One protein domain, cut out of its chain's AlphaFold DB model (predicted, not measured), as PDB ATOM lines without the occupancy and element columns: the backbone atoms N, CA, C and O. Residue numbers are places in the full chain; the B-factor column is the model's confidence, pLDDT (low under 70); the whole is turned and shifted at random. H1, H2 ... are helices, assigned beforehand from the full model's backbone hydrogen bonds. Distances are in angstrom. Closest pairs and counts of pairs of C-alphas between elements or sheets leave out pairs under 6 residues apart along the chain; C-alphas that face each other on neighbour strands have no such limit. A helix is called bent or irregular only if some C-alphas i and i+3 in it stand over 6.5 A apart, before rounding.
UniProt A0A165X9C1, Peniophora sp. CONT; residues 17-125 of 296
ATOM      1  N   LEU A  17     154.656 138.217 167.933       86.25
ATOM      2  CA  LEU A  17     155.129 138.359 169.308       86.25
ATOM      3  C   LEU A  17     156.431 137.568 169.539       86.25
ATOM      4  O   LEU A  17     156.593 136.474 168.988       86.25
ATOM      5  N   PRO A  18     157.354 138.059 170.389       89.81
ATOM      6  CA  PRO A  18     158.506 137.277 170.831       89.81
ATOM      7  C   PRO A  18     158.086 135.963 171.502       89.81
ATOM      8  O   PRO A  18     157.068 135.889 172.193       89.81
ATOM      9  N   ALA A  19     158.902 134.915 171.364       88.06
ATOM     10  CA  ALA A  19     158.576 133.584 171.886       88.06
ATOM     11  C   ALA A  19     158.363 133.544 173.415       88.06
ATOM     12  O   ALA A  19     157.564 132.734 173.893       88.06
ATOM     13  N   SER A  20     159.060 134.401 174.168       91.56
ATOM     14  CA  SER A  20     158.889 134.568 175.617       91.56
ATOM     15  C   SER A  20     157.522 135.162 175.960       91.56
ATOM     16  O   SER A  20     156.814 134.599 176.791       91.56
ATOM     17  N   VAL A  21     157.110 136.217 175.250       91.44
ATOM     18  CA  VAL A  21     155.793 136.862 175.398       91.44
ATOM     19  C   VAL A  21     154.675 135.876 175.080       91.44
ATOM     20  O   VAL A  21     153.760 135.717 175.876       91.44
ATOM     21  N   VAL A  22     154.797 135.126 173.979       90.44
ATOM     22  CA  VAL A  22     153.847 134.058 173.615       90.44
ATOM     23  C   VAL A  22     153.702 133.023 174.732       90.44
ATOM     24  O   VAL A  22     152.609 132.531 174.997       90.44
ATOM     25  N   THR A  23     154.807 132.677 175.391       91.06
ATOM     26  CA  THR A  23     154.806 131.684 176.471       91.06
ATOM     27  C   THR A  23     154.163 132.236 177.746       91.06
ATOM     28  O   THR A  23     153.407 131.503 178.380       91.06
ATOM     29  N   SER A  24     154.419 133.501 178.105       94.38
ATOM     30  CA  SER A  24     153.758 134.168 179.243       94.38
ATOM     31  C   SER A  24     152.260 134.300 179.008       94.38
ATOM     32  O   SER A  24     151.472 133.779 179.792       94.38
ATOM     33  N   LEU A  25     151.876 134.861 177.856       93.69
ATOM     34  CA  LEU A  25     150.480 135.062 177.476       93.69
ATOM     35  C   LEU A  25     149.697 133.750 177.513       93.69
ATOM     36  O   LEU A  25     148.582 133.692 178.016       93.69
ATOM     37  N   ARG A  26     150.299 132.660 177.028       93.75
ATOM     38  CA  ARG A  26     149.682 131.335 177.084       93.75
ATOM     39  C   ARG A  26     149.445 130.858 178.521       93.75
ATOM     40  O   ARG A  26     148.393 130.284 178.784       93.75
ATOM     41  N   LYS A  27     150.403 131.058 179.433       95.62
ATOM     42  CA  LYS A  27     150.240 130.696 180.854       95.62
ATOM     43  C   LYS A  27     149.131 131.515 181.505       95.62
ATOM     44  O   LYS A  27     148.304 130.943 182.204       95.62
ATOM     45  N   GLU A  28     149.089 132.815 181.229       96.88
ATOM     46  CA  GLU A  28     148.028 133.711 181.699       96.88
ATOM     47  C   GLU A  28     146.661 133.261 181.174       96.88
ATOM     48  O   GLU A  28     145.743 133.080 181.964       96.88
ATOM     49  N   CYS A  29     146.547 132.948 179.879       95.81
ATOM     50  CA  CYS A  29     145.299 132.453 179.292       95.81
ATOM     51  C   CYS A  29     144.820 131.145 179.940       95.81
ATOM     52  O   CYS A  29     143.623 130.975 180.167       95.81
ATOM     53  N   MET A  30     145.744 130.229 180.253       96.12
ATOM     54  CA  MET A  30     145.424 128.992 180.972       96.12
ATOM     55  C   MET A  30     144.967 129.274 182.406       96.12
ATOM     56  O   MET A  30     143.974 128.703 182.834       96.12
ATOM     57  N   ALA A  31     145.629 130.187 183.121       97.06
ATOM     58  CA  ALA A  31     145.226 130.574 184.471       97.06
ATOM     59  C   ALA A  31     143.842 131.249 184.489       97.06
ATOM     60  O   ALA A  31     143.024 130.959 185.358       97.06
ATOM     61  N   THR A  32     143.538 132.102 183.504       97.62
ATOM     62  CA  THR A  32     142.205 132.698 183.345       97.62
ATOM     63  C   THR A  32     141.149 131.636 183.031       97.62
ATOM     64  O   THR A  32     140.059 131.686 183.596       97.62
ATOM     65  N   ALA A  33     141.461 130.657 182.175       97.12
ATOM     66  CA  ALA A  33     140.564 129.539 181.887       97.12
ATOM     67  C   ALA A  33     140.318 128.654 183.122       97.12
ATOM     68  O   ALA A  33     139.179 128.265 183.373       97.12
ATOM     69  N   ASP A  34     141.359 128.377 183.912       96.56
ATOM     70  CA  ASP A  34     141.261 127.640 185.176       96.56
ATOM     71  C   ASP A  34     140.405 128.401 186.199       96.56
ATOM     72  O   ASP A  34     139.528 127.812 186.824       96.56
ATOM     73  N   SER A  35     140.591 129.721 186.309       97.06
ATOM     74  CA  SER A  35     139.757 130.593 187.146       97.06
ATOM     75  C   SER A  35     138.292 130.568 186.701       97.06
ATOM     76  O   SER A  35     137.397 130.423 187.531       97.06
ATOM     77  N   LEU A  36     138.030 130.620 185.389       97.25
ATOM     78  CA  LEU A  36     136.672 130.529 184.852       97.25
ATOM     79  C   LEU A  36     136.014 129.202 185.229       97.25
ATOM     80  O   LEU A  36     134.901 129.208 185.743       97.25
ATOM     81  N   ALA A  37     136.714 128.083 185.032       96.31
ATOM     82  CA  ALA A  37     136.225 126.760 185.407       96.31
ATOM     83  C   ALA A  37     135.980 126.639 186.916       96.31
ATOM     84  O   ALA A  37     134.954 126.100 187.322       96.31
ATOM     85  N   GLN A  38     136.867 127.189 187.746       95.44
ATOM     86  CA  GLN A  38     136.709 127.202 189.199       95.44
ATOM     87  C   GLN A  38     135.458 127.973 189.640       95.44
ATOM     88  O   GLN A  38     134.715 127.492 190.490       95.44
ATOM     89  N   LYS A  39     135.197 129.152 189.057       95.38
ATOM     90  CA  LYS A  39     134.038 129.993 189.413       95.38
ATOM     91  C   LYS A  39     132.691 129.343 189.105       95.38
ATOM     92  O   LYS A  39     131.700 129.710 189.723       95.38
ATOM     93  N   VAL A  40     132.665 128.380 188.189       94.50
ATOM     94  CA  VAL A  40     131.471 127.586 187.869       94.50
ATOM     95  C   VAL A  40     131.598 126.116 188.295       94.50
ATOM     96  O   VAL A  40     130.835 125.271 187.829       94.50
ATOM     97  N   GLN A  41     132.555 125.817 189.183       93.94
ATOM     98  CA  GLN A  41     132.758 124.510 189.822       93.94
ATOM     99  C   GLN A  41     132.957 123.341 188.834       93.94
ATOM    100  O   GLN A  41     132.479 122.233 189.046       93.94
ATOM    101  N   LEU A  42     133.687 123.572 187.738       93.25
ATOM    102  CA  LEU A  42     133.988 122.556 186.716       93.25
ATOM    103  C   LEU A  42     135.308 121.801 186.950       93.25
ATOM    104  O   LEU A  42     135.732 121.029 186.088       93.25
ATOM    105  N   LEU A  43     136.003 122.040 188.066       91.81
ATOM    106  CA  LEU A  43     137.249 121.336 188.377       91.81
ATOM    107  C   LEU A  43     136.965 119.906 188.864       91.81
ATOM    108  O   LEU A  43     135.978 119.650 189.555       91.81
ATOM    109  N   GLU A  44     137.853 118.968 188.528       82.00
ATOM    110  CA  GLU A  44     137.743 117.570 188.963       82.00
ATOM    111  C   GLU A  44     137.641 117.464 190.493       82.00
ATOM    112  O   GLU A  44     138.387 118.108 191.230       82.00
ATOM    113  N   GLY A  45     136.697 116.650 190.974       76.06
ATOM    114  CA  GLY A  45     136.446 116.461 192.407       76.06
ATOM    115  C   GLY A  45     135.610 117.559 193.071       76.06
ATOM    116  O   GLY A  45     135.270 117.417 194.239       76.06
ATOM    117  N   GLN A  46     135.226 118.611 192.339       75.50
ATOM    118  CA  GLN A  46     134.238 119.602 192.786       75.50
ATOM    119  C   GLN A  46     132.834 119.316 192.242       75.50
ATOM    120  O   GLN A  46     131.996 120.214 192.212       75.50
ATOM    121  N   ALA A  47     132.576 118.078 191.799       65.31
ATOM    122  CA  ALA A  47     131.250 117.667 191.362       65.31
ATOM    123  C   ALA A  47     130.263 117.927 192.503       65.31
ATOM    124  O   ALA A  47     130.381 117.361 193.590       65.31
ATOM    125  N   ARG A  48     129.354 118.864 192.256       66.00
ATOM    126  CA  ARG A  48     128.418 119.355 193.251       66.00
ATOM    127  C   ARG A  48     127.436 118.260 193.639       66.00
ATOM    128  O   ARG A  48     127.043 117.462 192.786       66.00
ATOM    129  N   ASP A  49     126.973 118.289 194.886       71.44
ATOM    130  CA  ASP A  49     125.703 117.646 195.204       71.44
ATOM    131  C   ASP A  49     124.640 118.216 194.256       71.44
ATOM    132  O   ASP A  49     124.543 119.435 194.072       71.44
ATOM    133  N   VAL A  50     123.883 117.316 193.627       70.62
ATOM    134  CA  VAL A  50     122.997 117.568 192.473       70.62
ATOM    135  C   VAL A  50     121.944 118.664 192.739       70.62
ATOM    136  O   VAL A  50     121.330 119.177 191.811       70.62
ATOM    137  N   GLU A  51     121.762 119.084 193.991       82.69
ATOM    138  CA  GLU A  51     120.684 119.981 194.409       82.69
ATOM    139  C   GLU A  51     121.108 121.421 194.737       82.69
ATOM    140  O   GLU A  51     120.243 122.280 194.889       82.69
ATOM    141  N   VAL A  52     122.404 121.739 194.843       90.44
ATOM    142  CA  VAL A  52     122.827 123.091 195.263       90.44
ATOM    143  C   VAL A  52     123.052 123.992 194.038       90.44
ATOM    144  O   VAL A  52     123.778 123.610 193.124       90.44
ATOM    145  N   ASP A  53     122.457 125.191 194.000       94.12
ATOM    146  CA  ASP A  53     122.693 126.214 192.956       94.12
ATOM    147  C   ASP A  53     123.826 127.179 193.323       94.12
ATOM    148  O   ASP A  53     124.187 127.299 194.493       94.12
ATOM    149  N   LEU A  54     124.429 127.864 192.338       94.56
ATOM    150  CA  LEU A  54     125.486 128.852 192.589       94.56
ATOM    151  C   LEU A  54     124.969 129.905 193.573       94.56
ATOM    152  O   LEU A  54     123.826 130.374 193.468       94.56
ATOM    153  N   SER A  55     125.813 130.270 194.532       95.62
ATOM    154  CA  SER A  55     125.511 131.385 195.419       95.62
ATOM    155  C   SER A  55     125.474 132.695 194.624       95.62
ATOM    156  O   SER A  55     125.958 132.788 193.491       95.62
ATOM    157  N   GLU A  56     124.876 133.730 195.208       96.31
ATOM    158  CA  GLU A  56     124.853 135.059 194.594       96.31
ATOM    159  C   GLU A  56     126.273 135.612 194.390       96.31
ATOM    160  O   GLU A  56     126.590 136.110 193.309       96.31
ATOM    161  N   ASP A  57     127.153 135.415 195.373       96.44
ATOM    162  CA  ASP A  57     128.558 135.827 195.308       96.44
ATOM    163  C   ASP A  57     129.333 135.076 194.214       96.44
ATOM    164  O   ASP A  57     130.130 135.673 193.485       96.44
ATOM    165  N   GLU A  58     129.090 133.770 194.059       95.94
ATOM    166  CA  GLU A  58     129.697 132.961 192.994       95.94
ATOM    167  C   GLU A  58     129.254 133.443 191.613       95.94
ATOM    168  O   GLU A  58     130.086 133.629 190.720       95.94
ATOM    169  N   MET A  59     127.953 133.695 191.450       95.94
ATOM    170  CA  MET A  59     127.397 134.191 190.194       95.94
ATOM    171  C   MET A  59     127.921 135.592 189.861       95.94
ATOM    172  O   MET A  59     128.287 135.851 188.714       95.94
ATOM    173  N   SER A  60     128.016 136.483 190.852       96.31
ATOM    174  CA  SER A  60     128.603 137.816 190.682       96.31
ATOM    175  C   SER A  60     130.064 137.725 190.232       96.31
ATOM    176  O   SER A  60     130.447 138.301 189.211       96.31
ATOM    177  N   ALA A  61     130.867 136.892 190.902       96.19
ATOM    178  CA  ALA A  61     132.264 136.679 190.536       96.19
ATOM    179  C   ALA A  61     132.430 136.075 189.127       96.19
ATOM    180  O   ALA A  61     133.381 136.409 188.414       96.19
ATOM    181  N   PHE A  62     131.514 135.199 188.703       96.25
ATOM    182  CA  PHE A  62     131.466 134.705 187.325       96.25
ATOM    183  C   PHE A  62     131.175 135.835 186.325       96.25
ATOM    184  O   PHE A  62     131.869 135.941 185.311       96.25
ATOM    185  N   ILE A  63     130.186 136.691 186.604       95.38
ATOM    186  CA  ILE A  63     129.815 137.821 185.738       95.38
ATOM    187  C   ILE A  63     130.991 138.789 185.573       95.38
ATOM    188  O   ILE A  63     131.305 139.181 184.445       95.38
ATOM    189  N   GLU A  64     131.679 139.130 186.662       96.94
ATOM    190  CA  GLU A  64     132.866 139.992 186.639       96.94
ATOM    191  C   GLU A  64     133.999 139.385 185.802       96.94
ATOM    192  O   GLU A  64     134.553 140.050 184.920       96.94
ATOM    193  N   LEU A  65     134.315 138.103 186.014       96.56
ATOM    194  CA  LEU A  65     135.357 137.414 185.252       96.56
ATOM    195  C   LEU A  65     135.000 137.309 183.764       96.56
ATOM    196  O   LEU A  65     135.854 137.522 182.901       96.56
ATOM    197  N   LYS A  66     133.735 137.031 183.445       95.81
ATOM    198  CA  LYS A  66     133.227 137.038 182.071       95.81
ATOM    199  C   LYS A  66     133.403 138.413 181.425       95.81
ATOM    200  O   LYS A  66     133.903 138.492 180.303       95.81
ATOM    201  N   ALA A  67     133.015 139.486 182.113       96.19
ATOM    202  CA  ALA A  67     133.175 140.851 181.616       96.19
ATOM    203  C   ALA A  67     134.654 141.182 181.365       96.19
ATOM    204  O   ALA A  67     134.997 141.718 180.308       96.19
ATOM    205  N   HIS A  68     135.538 140.774 182.280       96.94
ATOM    206  CA  HIS A  68     136.978 140.903 182.099       96.94
ATOM    207  C   HIS A  68     137.460 140.172 180.837       96.94
ATOM    208  O   HIS A  68     138.095 140.797 179.991       96.94
ATOM    209  N   ILE A  69     137.100 138.897 180.643       96.62
ATOM    210  CA  ILE A  69     137.477 138.123 179.447       96.62
ATOM    211  C   ILE A  69     136.997 138.800 178.156       96.62
ATOM    212  O   ILE A  69     137.737 138.858 177.173       96.62
ATOM    213  N   LEU A  70     135.774 139.335 178.146       93.62
ATOM    214  CA  LEU A  70     135.208 140.015 176.978       93.62
ATOM    215  C   LEU A  70     135.927 141.334 176.657       93.62
ATOM    216  O   LEU A  70     135.992 141.701 175.484       93.62
ATOM    217  N   SER A  71     136.508 141.990 177.666       95.88
ATOM    218  CA  SER A  71     137.310 143.212 177.511       95.88
ATOM    219  C   SER A  71     138.730 142.979 176.973       95.88
ATOM    220  O   SER A  71     139.401 143.937 176.587       95.88
ATOM    221  N   LEU A  72     139.205 141.727 176.938       94.75
ATOM    222  CA  LEU A  72     140.543 141.393 176.443       94.75
ATOM    223  C   LEU A  72     140.658 141.613 174.921       94.75
ATOM    224  O   LEU A  72     139.669 141.449 174.199       94.75
ATOM    225  N   PRO A  73     141.873 141.887 174.400       93.31
ATOM    226  CA  PRO A  73     142.128 141.871 172.959       93.31
ATOM    227  C   PRO A  73     141.691 140.546 172.323       93.31
ATOM    228  O   PRO A  73     141.893 139.489 172.922       93.31
ATOM    229  N   ASP A  74     141.166 140.585 171.095       89.00
ATOM    230  CA  ASP A  74     140.526 139.426 170.450       89.00
ATOM    231  C   ASP A  74     141.389 138.150 170.473       89.00
ATOM    232  O   ASP A  74     140.931 137.090 170.900       89.00
ATOM    233  N   HIS A  75     142.673 138.258 170.114       88.31
ATOM    234  CA  HIS A  75     143.612 137.130 170.123       88.31
ATOM    235  C   HIS A  75     143.854 136.543 171.525       88.31
ATOM    236  O   HIS A  75     144.042 135.332 171.673       88.31
ATOM    237  N   THR A  76     143.847 137.386 172.561       93.19
ATOM    238  CA  THR A  76     143.980 136.957 173.958       93.19
ATOM    239  C   THR A  76     142.693 136.298 174.429       93.19
ATOM    240  O   THR A  76     142.739 135.187 174.954       93.19
ATOM    241  N   ARG A  77     141.540 136.931 174.176       94.31
ATOM    242  CA  ARG A  77     140.214 136.391 174.500       94.31
ATOM    243  C   ARG A  77     140.022 134.997 173.905       94.31
ATOM    244  O   ARG A  77     139.608 134.074 174.596       94.31
ATOM    245  N   GLU A  78     140.390 134.813 172.645       91.25
ATOM    246  CA  GLU A  78     140.359 133.501 172.000       91.25
ATOM    247  C   GLU A  78     141.301 132.489 172.611       91.25
ATOM    248  O   GLU A  78     140.947 131.321 172.729       91.25
ATOM    249  N   SER A  79     142.506 132.911 172.979       93.25
ATOM    250  CA  SER A  79     143.465 132.014 173.611       93.25
ATOM    251  C   SER A  79     142.930 131.516 174.959       93.25
ATOM    252  O   SER A  79     143.076 130.332 175.252       93.25
ATOM    253  N   VAL A  80     142.228 132.365 175.727       96.31
ATOM    254  CA  VAL A  80     141.487 131.963 176.941       96.31
ATOM    255  C   VAL A  80     140.376 130.967 176.599       96.31
ATOM    256  O   VAL A  80     140.309 129.895 177.198       96.31
ATOM    257  N   ILE A  81     139.535 131.274 175.607       95.25
ATOM    258  CA  ILE A  81     138.426 130.405 175.174       95.25
ATOM    259  C   ILE A  81     138.928 129.025 174.728       95.25
ATOM    260  O   ILE A  81     138.344 128.000 175.079       95.25
ATOM    261  N   LEU A  82     140.015 128.978 173.960       93.94
ATOM    262  CA  LEU A  82     140.610 127.739 173.464       93.94
ATOM    263  C   LEU A  82     141.300 126.954 174.579       93.94
ATOM    264  O   LEU A  82     141.186 125.731 174.594       93.94
ATOM    265  N   ALA A  83     141.962 127.633 175.520       95.62
ATOM    266  CA  ALA A  83     142.510 126.997 176.714       95.62
ATOM    267  C   ALA A  83     141.397 126.349 177.548       95.62
ATOM    268  O   ALA A  83     141.512 125.182 177.923       95.62
ATOM    269  N   PHE A  84     140.295 127.075 177.765       96.81
ATOM    270  CA  PHE A  84     139.119 126.553 178.452       96.81
ATOM    271  C   PHE A  84     138.540 125.350 177.705       96.81
ATOM    272  O   PHE A  84     138.333 124.293 178.291       96.81
ATOM    273  N   SER A  85     138.338 125.478 176.393       94.69
ATOM    274  CA  SER A  85     137.700 124.433 175.588       94.69
ATOM    275  C   SER A  85     138.532 123.155 175.501       94.69
ATOM    276  O   SER A  85     137.982 122.063 175.472       94.69
ATOM    277  N   ALA A  86     139.859 123.268 175.471       93.81
ATOM    278  CA  ALA A  86     140.733 122.102 175.420       93.81
ATOM    279  C   ALA A  86     140.715 121.275 176.716       93.81
ATOM    280  O   ALA A  86     140.931 120.066 176.659       93.81
ATOM    281  N   LYS A  87     140.463 121.925 177.863       94.62
ATOM    282  CA  LYS A  87     140.575 121.316 179.196       94.62
ATOM    283  C   LYS A  87     139.226 120.995 179.845       94.62
ATOM    284  O   LYS A  87     139.080 119.925 180.423       94.62
ATOM    285  N   TYR A  88     138.250 121.895 179.744       95.06
ATOM    286  CA  TYR A  88     137.014 121.860 180.541       95.06
ATOM    287  C   TYR A  88     135.746 121.621 179.734       95.06
ATOM    288  O   TYR A  88     134.668 121.519 180.308       95.06
ATOM    289  N   LEU A  89     135.840 121.524 178.409       92.69
ATOM    290  CA  LEU A  89     134.661 121.382 177.566       92.69
ATOM    291  C   LEU A  89     133.823 120.117 177.858       92.69
ATOM    292  O   LEU A  89     132.602 120.249 177.914       92.69
ATOM    293  N   PRO A  90     134.405 118.925 178.116       90.38
ATOM    294  CA  PRO A  90     133.619 117.757 178.521       90.38
ATOM    295  C   PRO A  90     132.912 117.955 179.862       90.38
ATOM    296  O   PRO A  90     131.744 117.603 179.987       90.38
ATOM    297  N   ALA A  91     133.599 118.552 180.843       91.81
ATOM    298  CA  ALA A  91     133.027 118.837 182.156       91.81
ATOM    299  C   ALA A  91     131.884 119.854 182.055       91.81
ATOM    300  O   ALA A  91     130.830 119.639 182.640       91.81
ATOM    301  N   LEU A  92     132.059 120.916 181.258       92.38
ATOM    302  CA  LEU A  92     131.015 121.901 180.976       92.38
ATOM    303  C   LEU A  92     129.792 121.245 180.325       92.38
ATOM    304  O   LEU A  92     128.665 121.517 180.727       92.38
ATOM    305  N   ALA A  93     130.012 120.391 179.323       88.19
ATOM    306  CA  ALA A  93     128.934 119.683 178.650       88.19
ATOM    307  C   ALA A  93     128.186 118.770 179.619       88.19
ATOM    308  O   ALA A  93     126.969 118.857 179.706       88.19
ATOM    309  N   HIS A  94     128.914 117.957 180.386       86.69
ATOM    310  CA  HIS A  94     128.332 117.092 181.404       86.69
ATOM    311  C   HIS A  94     127.520 117.895 182.426       86.69
ATOM    312  O   HIS A  94     126.348 117.594 182.615       86.69
ATOM    313  N   ALA A  95     128.101 118.948 183.011       89.75
ATOM    314  CA  ALA A  95     127.434 119.794 183.997       89.75
ATOM    315  C   ALA A  95     126.137 120.399 183.446       89.75
ATOM    316  O   ALA A  95     125.096 120.294 184.085       89.75
ATOM    317  N   LEU A  96     126.171 120.940 182.224       85.50
ATOM    318  CA  LEU A  96     124.977 121.480 181.575       85.50
ATOM    319  C   LEU A  96     123.897 120.411 181.336       85.50
ATOM    320  O   LEU A  96     122.718 120.720 181.428       85.50
ATOM    321  N   CYS A  97     124.285 119.166 181.054       81.69
ATOM    322  CA  CYS A  97     123.347 118.061 180.836       81.69
ATOM    323  C   CYS A  97     122.747 117.508 182.136       81.69
ATOM    324  O   CYS A  97     121.662 116.931 182.112       81.69
ATOM    325  N   THR A  98     123.469 117.618 183.253       83.88
ATOM    326  CA  THR A  98     123.040 117.092 184.558       83.88
ATOM    327  C   THR A  98     122.370 118.132 185.447       83.88
ATOM    328  O   THR A  98     121.726 117.758 186.422       83.88
ATOM    329  N   SER A  99     122.537 119.422 185.152       84.94
ATOM    330  CA  SER A  99     121.899 120.492 185.911       84.94
ATOM    331  C   SER A  99     120.412 120.608 185.595       84.94
ATOM    332  O   SER A  99     120.004 120.530 184.442       84.94
ATOM    333  N   SER A 100     119.611 120.850 186.632       84.19
ATOM    334  CA  SER A 100     118.185 121.172 186.506       84.19
ATOM    335  C   SER A 100     117.990 122.687 186.542       84.19
ATOM    336  O   SER A 100     118.514 123.340 187.443       84.19
ATOM    337  N   ILE A 101     117.230 123.279 185.615       80.25
ATOM    338  CA  ILE A 101     116.929 124.724 185.679       80.25
ATOM    339  C   ILE A 101     116.016 125.074 186.856       80.25
ATOM    340  O   ILE A 101     116.070 126.205 187.349       80.25
ATOM    341  N   ASP A 102     115.213 124.126 187.337       81.62
ATOM    342  CA  ASP A 102     114.310 124.353 188.466       81.62
ATOM    343  C   ASP A 102     115.075 124.520 189.781       81.62
ATOM    344  O   ASP A 102     114.732 125.384 190.589       81.62
ATOM    345  N   THR A 103     116.132 123.727 189.988       89.06
ATOM    346  CA  THR A 103     116.919 123.749 191.231       89.06
ATOM    347  C   THR A 103     118.250 124.480 191.099       89.06
ATOM    348  O   THR A 103     118.722 125.028 192.087       89.06
ATOM    349  N   GLN A 104     118.847 124.528 189.905       90.69
ATOM    350  CA  GLN A 104     120.196 125.043 189.635       90.69
ATOM    351  C   GLN A 104     120.210 126.110 188.526       90.69
ATOM    352  O   GLN A 104     121.066 126.115 187.632       90.69
ATOM    353  N   ARG A 105     119.245 127.036 188.565       89.25
ATOM    354  CA  ARG A 105     119.065 128.061 187.528       89.25
ATOM    355  C   ARG A 105     120.331 128.879 187.264       89.25
ATOM    356  O   ARG A 105     120.653 129.134 186.098       89.25
ATOM    357  N   ARG A 106     121.044 129.330 188.304       93.00
ATOM    358  CA  ARG A 106     122.240 130.176 188.135       93.00
ATOM    359  C   ARG A 106     123.390 129.389 187.521       93.00
ATOM    360  O   ARG A 106     124.032 129.900 186.604       93.00
ATOM    361  N   ALA A 107     123.610 128.152 187.966       92.19
ATOM    362  CA  ALA A 107     124.611 127.258 187.389       92.19
ATOM    363  C   ALA A 107     124.339 127.002 185.900       92.19
ATOM    364  O   ALA A 107     125.196 127.296 185.063       92.19
ATOM    365  N   ALA A 108     123.120 126.570 185.553       86.50
ATOM    366  CA  ALA A 108     122.709 126.343 184.168       86.50
ATOM    367  C   ALA A 108     122.899 127.602 183.305       86.50
ATOM    368  O   ALA A 108     123.491 127.550 182.224       86.50
ATOM    369  N   THR A 109     122.493 128.764 183.824       85.12
ATOM    370  CA  THR A 109     122.704 130.055 183.158       85.12
ATOM    371  C   THR A 109     124.189 130.329 182.918       85.12
ATOM    372  O   THR A 109     124.565 130.729 181.812       85.12
ATOM    373  N   ALA A 110     125.053 130.115 183.912       92.19
ATOM    374  CA  ALA A 110     126.490 130.316 183.772       92.19
ATOM    375  C   ALA A 110     127.095 129.374 182.716       92.19
ATOM    376  O   ALA A 110     127.838 129.832 181.846       92.19
ATOM    377  N   TYR A 111     126.710 128.094 182.713       91.19
ATOM    378  CA  TYR A 111     127.175 127.111 181.731       91.19
ATOM    379  C   TYR A 111     126.766 127.461 180.301       91.19
ATOM    380  O   TYR A 111     127.613 127.452 179.404       91.19
ATOM    381  N   ILE A 112     125.504 127.849 180.089       84.12
ATOM    382  CA  ILE A 112     125.021 128.333 178.788       84.12
ATOM    383  C   ILE A 112     125.846 129.547 178.353       84.12
ATOM    384  O   ILE A 112     126.354 129.587 177.235       84.12
ATOM    385  N   ASN A 113     126.055 130.518 179.245       87.62
ATOM    386  CA  ASN A 113     126.855 131.703 178.939       87.62
ATOM    387  C   ASN A 113     128.294 131.356 178.533       87.62
ATOM    388  O   ASN A 113     128.814 131.967 177.599       87.62
ATOM    389  N   ILE A 114     128.926 130.379 179.189       92.88
ATOM    390  CA  ILE A 114     130.257 129.906 178.796       92.88
ATOM    391  C   ILE A 114     130.199 129.275 177.406       92.88
ATOM    392  O   ILE A 114     130.999 129.664 176.559       92.88
ATOM    393  N   PHE A 115     129.248 128.374 177.132       88.25
ATOM    394  CA  PHE A 115     129.082 127.756 175.808       88.25
ATOM    395  C   PHE A 115     128.968 128.794 174.690       88.25
ATOM    396  O   PHE A 115     129.617 128.662 173.654       88.25
ATOM    397  N   LEU A 116     128.205 129.862 174.922       84.81
ATOM    398  CA  LEU A 116     128.055 130.964 173.971       84.81
ATOM    399  C   LEU A 116     129.355 131.749 173.775       84.81
ATOM    400  O   LEU A 116     129.683 132.144 172.654       84.81
ATOM    401  N   MET A 117     130.138 131.934 174.842       90.50
ATOM    402  CA  MET A 117     131.466 132.543 174.755       90.50
ATOM    403  C   MET A 117     132.470 131.682 173.988       90.50
ATOM    404  O   MET A 117     133.430 132.235 173.458       90.50
ATOM    405  N   LEU A 118     132.270 130.359 173.890       90.38
ATOM    406  CA  LEU A 118     133.201 129.472 173.183       90.38
ATOM    407  C   LEU A 118     133.276 129.739 171.672       90.38
ATOM    408  O   LEU A 118     134.165 129.202 171.001       90.38
ATOM    409  N   GLY A 119     132.394 130.594 171.151       85.25
ATOM    410  CA  GLY A 119     132.393 131.047 169.772       85.25
ATOM    411  C   GLY A 119     131.757 130.028 168.837       85.25
ATOM    412  O   GLY A 119     130.864 129.276 169.213       85.25
ATOM    413  N   THR A 120     132.196 130.028 167.580       78.81
ATOM    414  CA  THR A 120     131.647 129.120 166.568       78.81
ATOM    415  C   THR A 120     132.613 127.963 166.296       78.81
ATOM    416  O   THR A 120     133.830 128.170 166.266       78.81
ATOM    417  N   PRO A 121     132.117 126.731 166.083       76.88
ATOM    418  CA  PRO A 121     132.968 125.610 165.680       76.88
ATOM    419  C   PRO A 121     133.438 125.716 164.219       76.88
ATOM    420  O   PRO A 121     134.270 124.918 163.782       76.88
ATOM    421  N   PHE A 122     132.923 126.692 163.464       68.81
ATOM    422  CA  PHE A 122     133.112 126.827 162.026       68.81
ATOM    423  C   PHE A 122     133.785 128.139 161.636       68.81
ATOM    424  O   PHE A 122     133.814 129.081 162.420       68.81
ATOM    425  N   PRO A 123     134.328 128.220 160.417       61.78
ATOM    426  CA  PRO A 123     134.736 129.486 159.833       61.78
ATOM    427  C   PRO A 123     133.545 130.450 159.622       61.78
ATOM    428  O   PRO A 123     132.403 129.996 159.530       61.78
ATOM    429  N   PRO A 124     133.800 131.765 159.470       64.31
ATOM    430  CA  PRO A 124     135.120 132.401 159.410       64.31
ATOM    431  C   PRO A 124     135.864 132.366 160.754       64.31
ATOM    432  O   PRO A 124     135.259 132.235 161.812       64.31
ATOM    433  N   LYS A 125     137.204 132.449 160.710       65.88
ATOM    434  CA  LYS A 125     138.016 132.538 161.933       65.88
ATOM    435  C   LYS A 125     137.547 133.742 162.771       65.88
ATOM    436  O   LYS A 125     137.248 134.783 162.182       65.88
TER     437      LYS A 125
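What this domain is: This is residues 17 to 125 of the 296 residues of a protein of Peniophora sp. CONT (UniProt A0A165X9C1). Four helical pieces, H1, H2, H4 and H3b, run roughly lengthwise in an elongated body, and H3a crosses steeply over H1 between H2 and H3b. H1 and H2 form one loose hairpin, meeting near one end of H1, and H3b and H4 form another; H4 runs beside H2, while residues 18 to 24 stick out at one end and residues 120 to 125 make a free tail. The printed part has 109 residues with four named helices in the order H1, H2, H3, H4 and no named strand, an all-helix domain. It is compact, with a radius of gyration of the C-alphas of 14.5 A and spans of 48 by 29 by 24 A.

How they stand to each other: Start with H1, residues 19 to 39, and go on to H2, residues 56 to 71: this helical hairpin has a shallow tilt of 26 degrees, opposite ways, and H1 touches H2 with residues 36 to 39 alone, the closest C-alphas being those of Lys 39 and Phe 62, 5.8 A apart. Next comes H3, residues 74 to 98, assigned as one helix by its hydrogen bonds but bent, with C-alphas 87 and 90 7.8 A apart; its arms H3a, residues 74 to 87, and H3b, residues 90 to 98, are only just about perpendicular, at 73 degrees. H3a touches H1 at a steep tilt of 59 degrees, with the C-alphas of Cys 29 and Val 80 closest at 4.5 A. H2 and H3a only just touch, with 3 pairs of C-alphas within 8 A, the closest those of Ile 69 and Arg 77 at 5.9 A. H4, residues 105 to 117, forms a helical hairpin with H3b at a steep tilt of 38 degrees; their closest C-alphas, those of Leu 96 and Ala 108, are 6.0 A apart. H4 also touches H2, the same way at a shallow tilt of 10 degrees, through C-alphas of Met 59 and Arg 106 at 6.9 A. H1 and H4 are apart. In H1, H2, H3a, H3b and H4 every O i to N i+4 pair is within hydrogen-bond range.

Where its parts are: Find C-alpha 19 at (158.576, 133.584, 171.886); from there H1 runs 30.4 A to C-alpha 39. H2 measures 22.7 A, H3a 20.1 A, H3b 12.2 A and H4 18.4 A, ending at C-alpha 117, (131.466, 132.543, 174.755).

The domain as a whole: Look to Pro 18 and Asp 102 for the two C-alphas farthest apart, 49.3 A. The printed part has no cut. The link from H1 to H2, residues 40 to 55, is long, H2 to H3 is tight and H3 to H4 is short. The mean pLDDT of the printed part is 89.7; residues 47 to 48 and 122 to 125 are under 70.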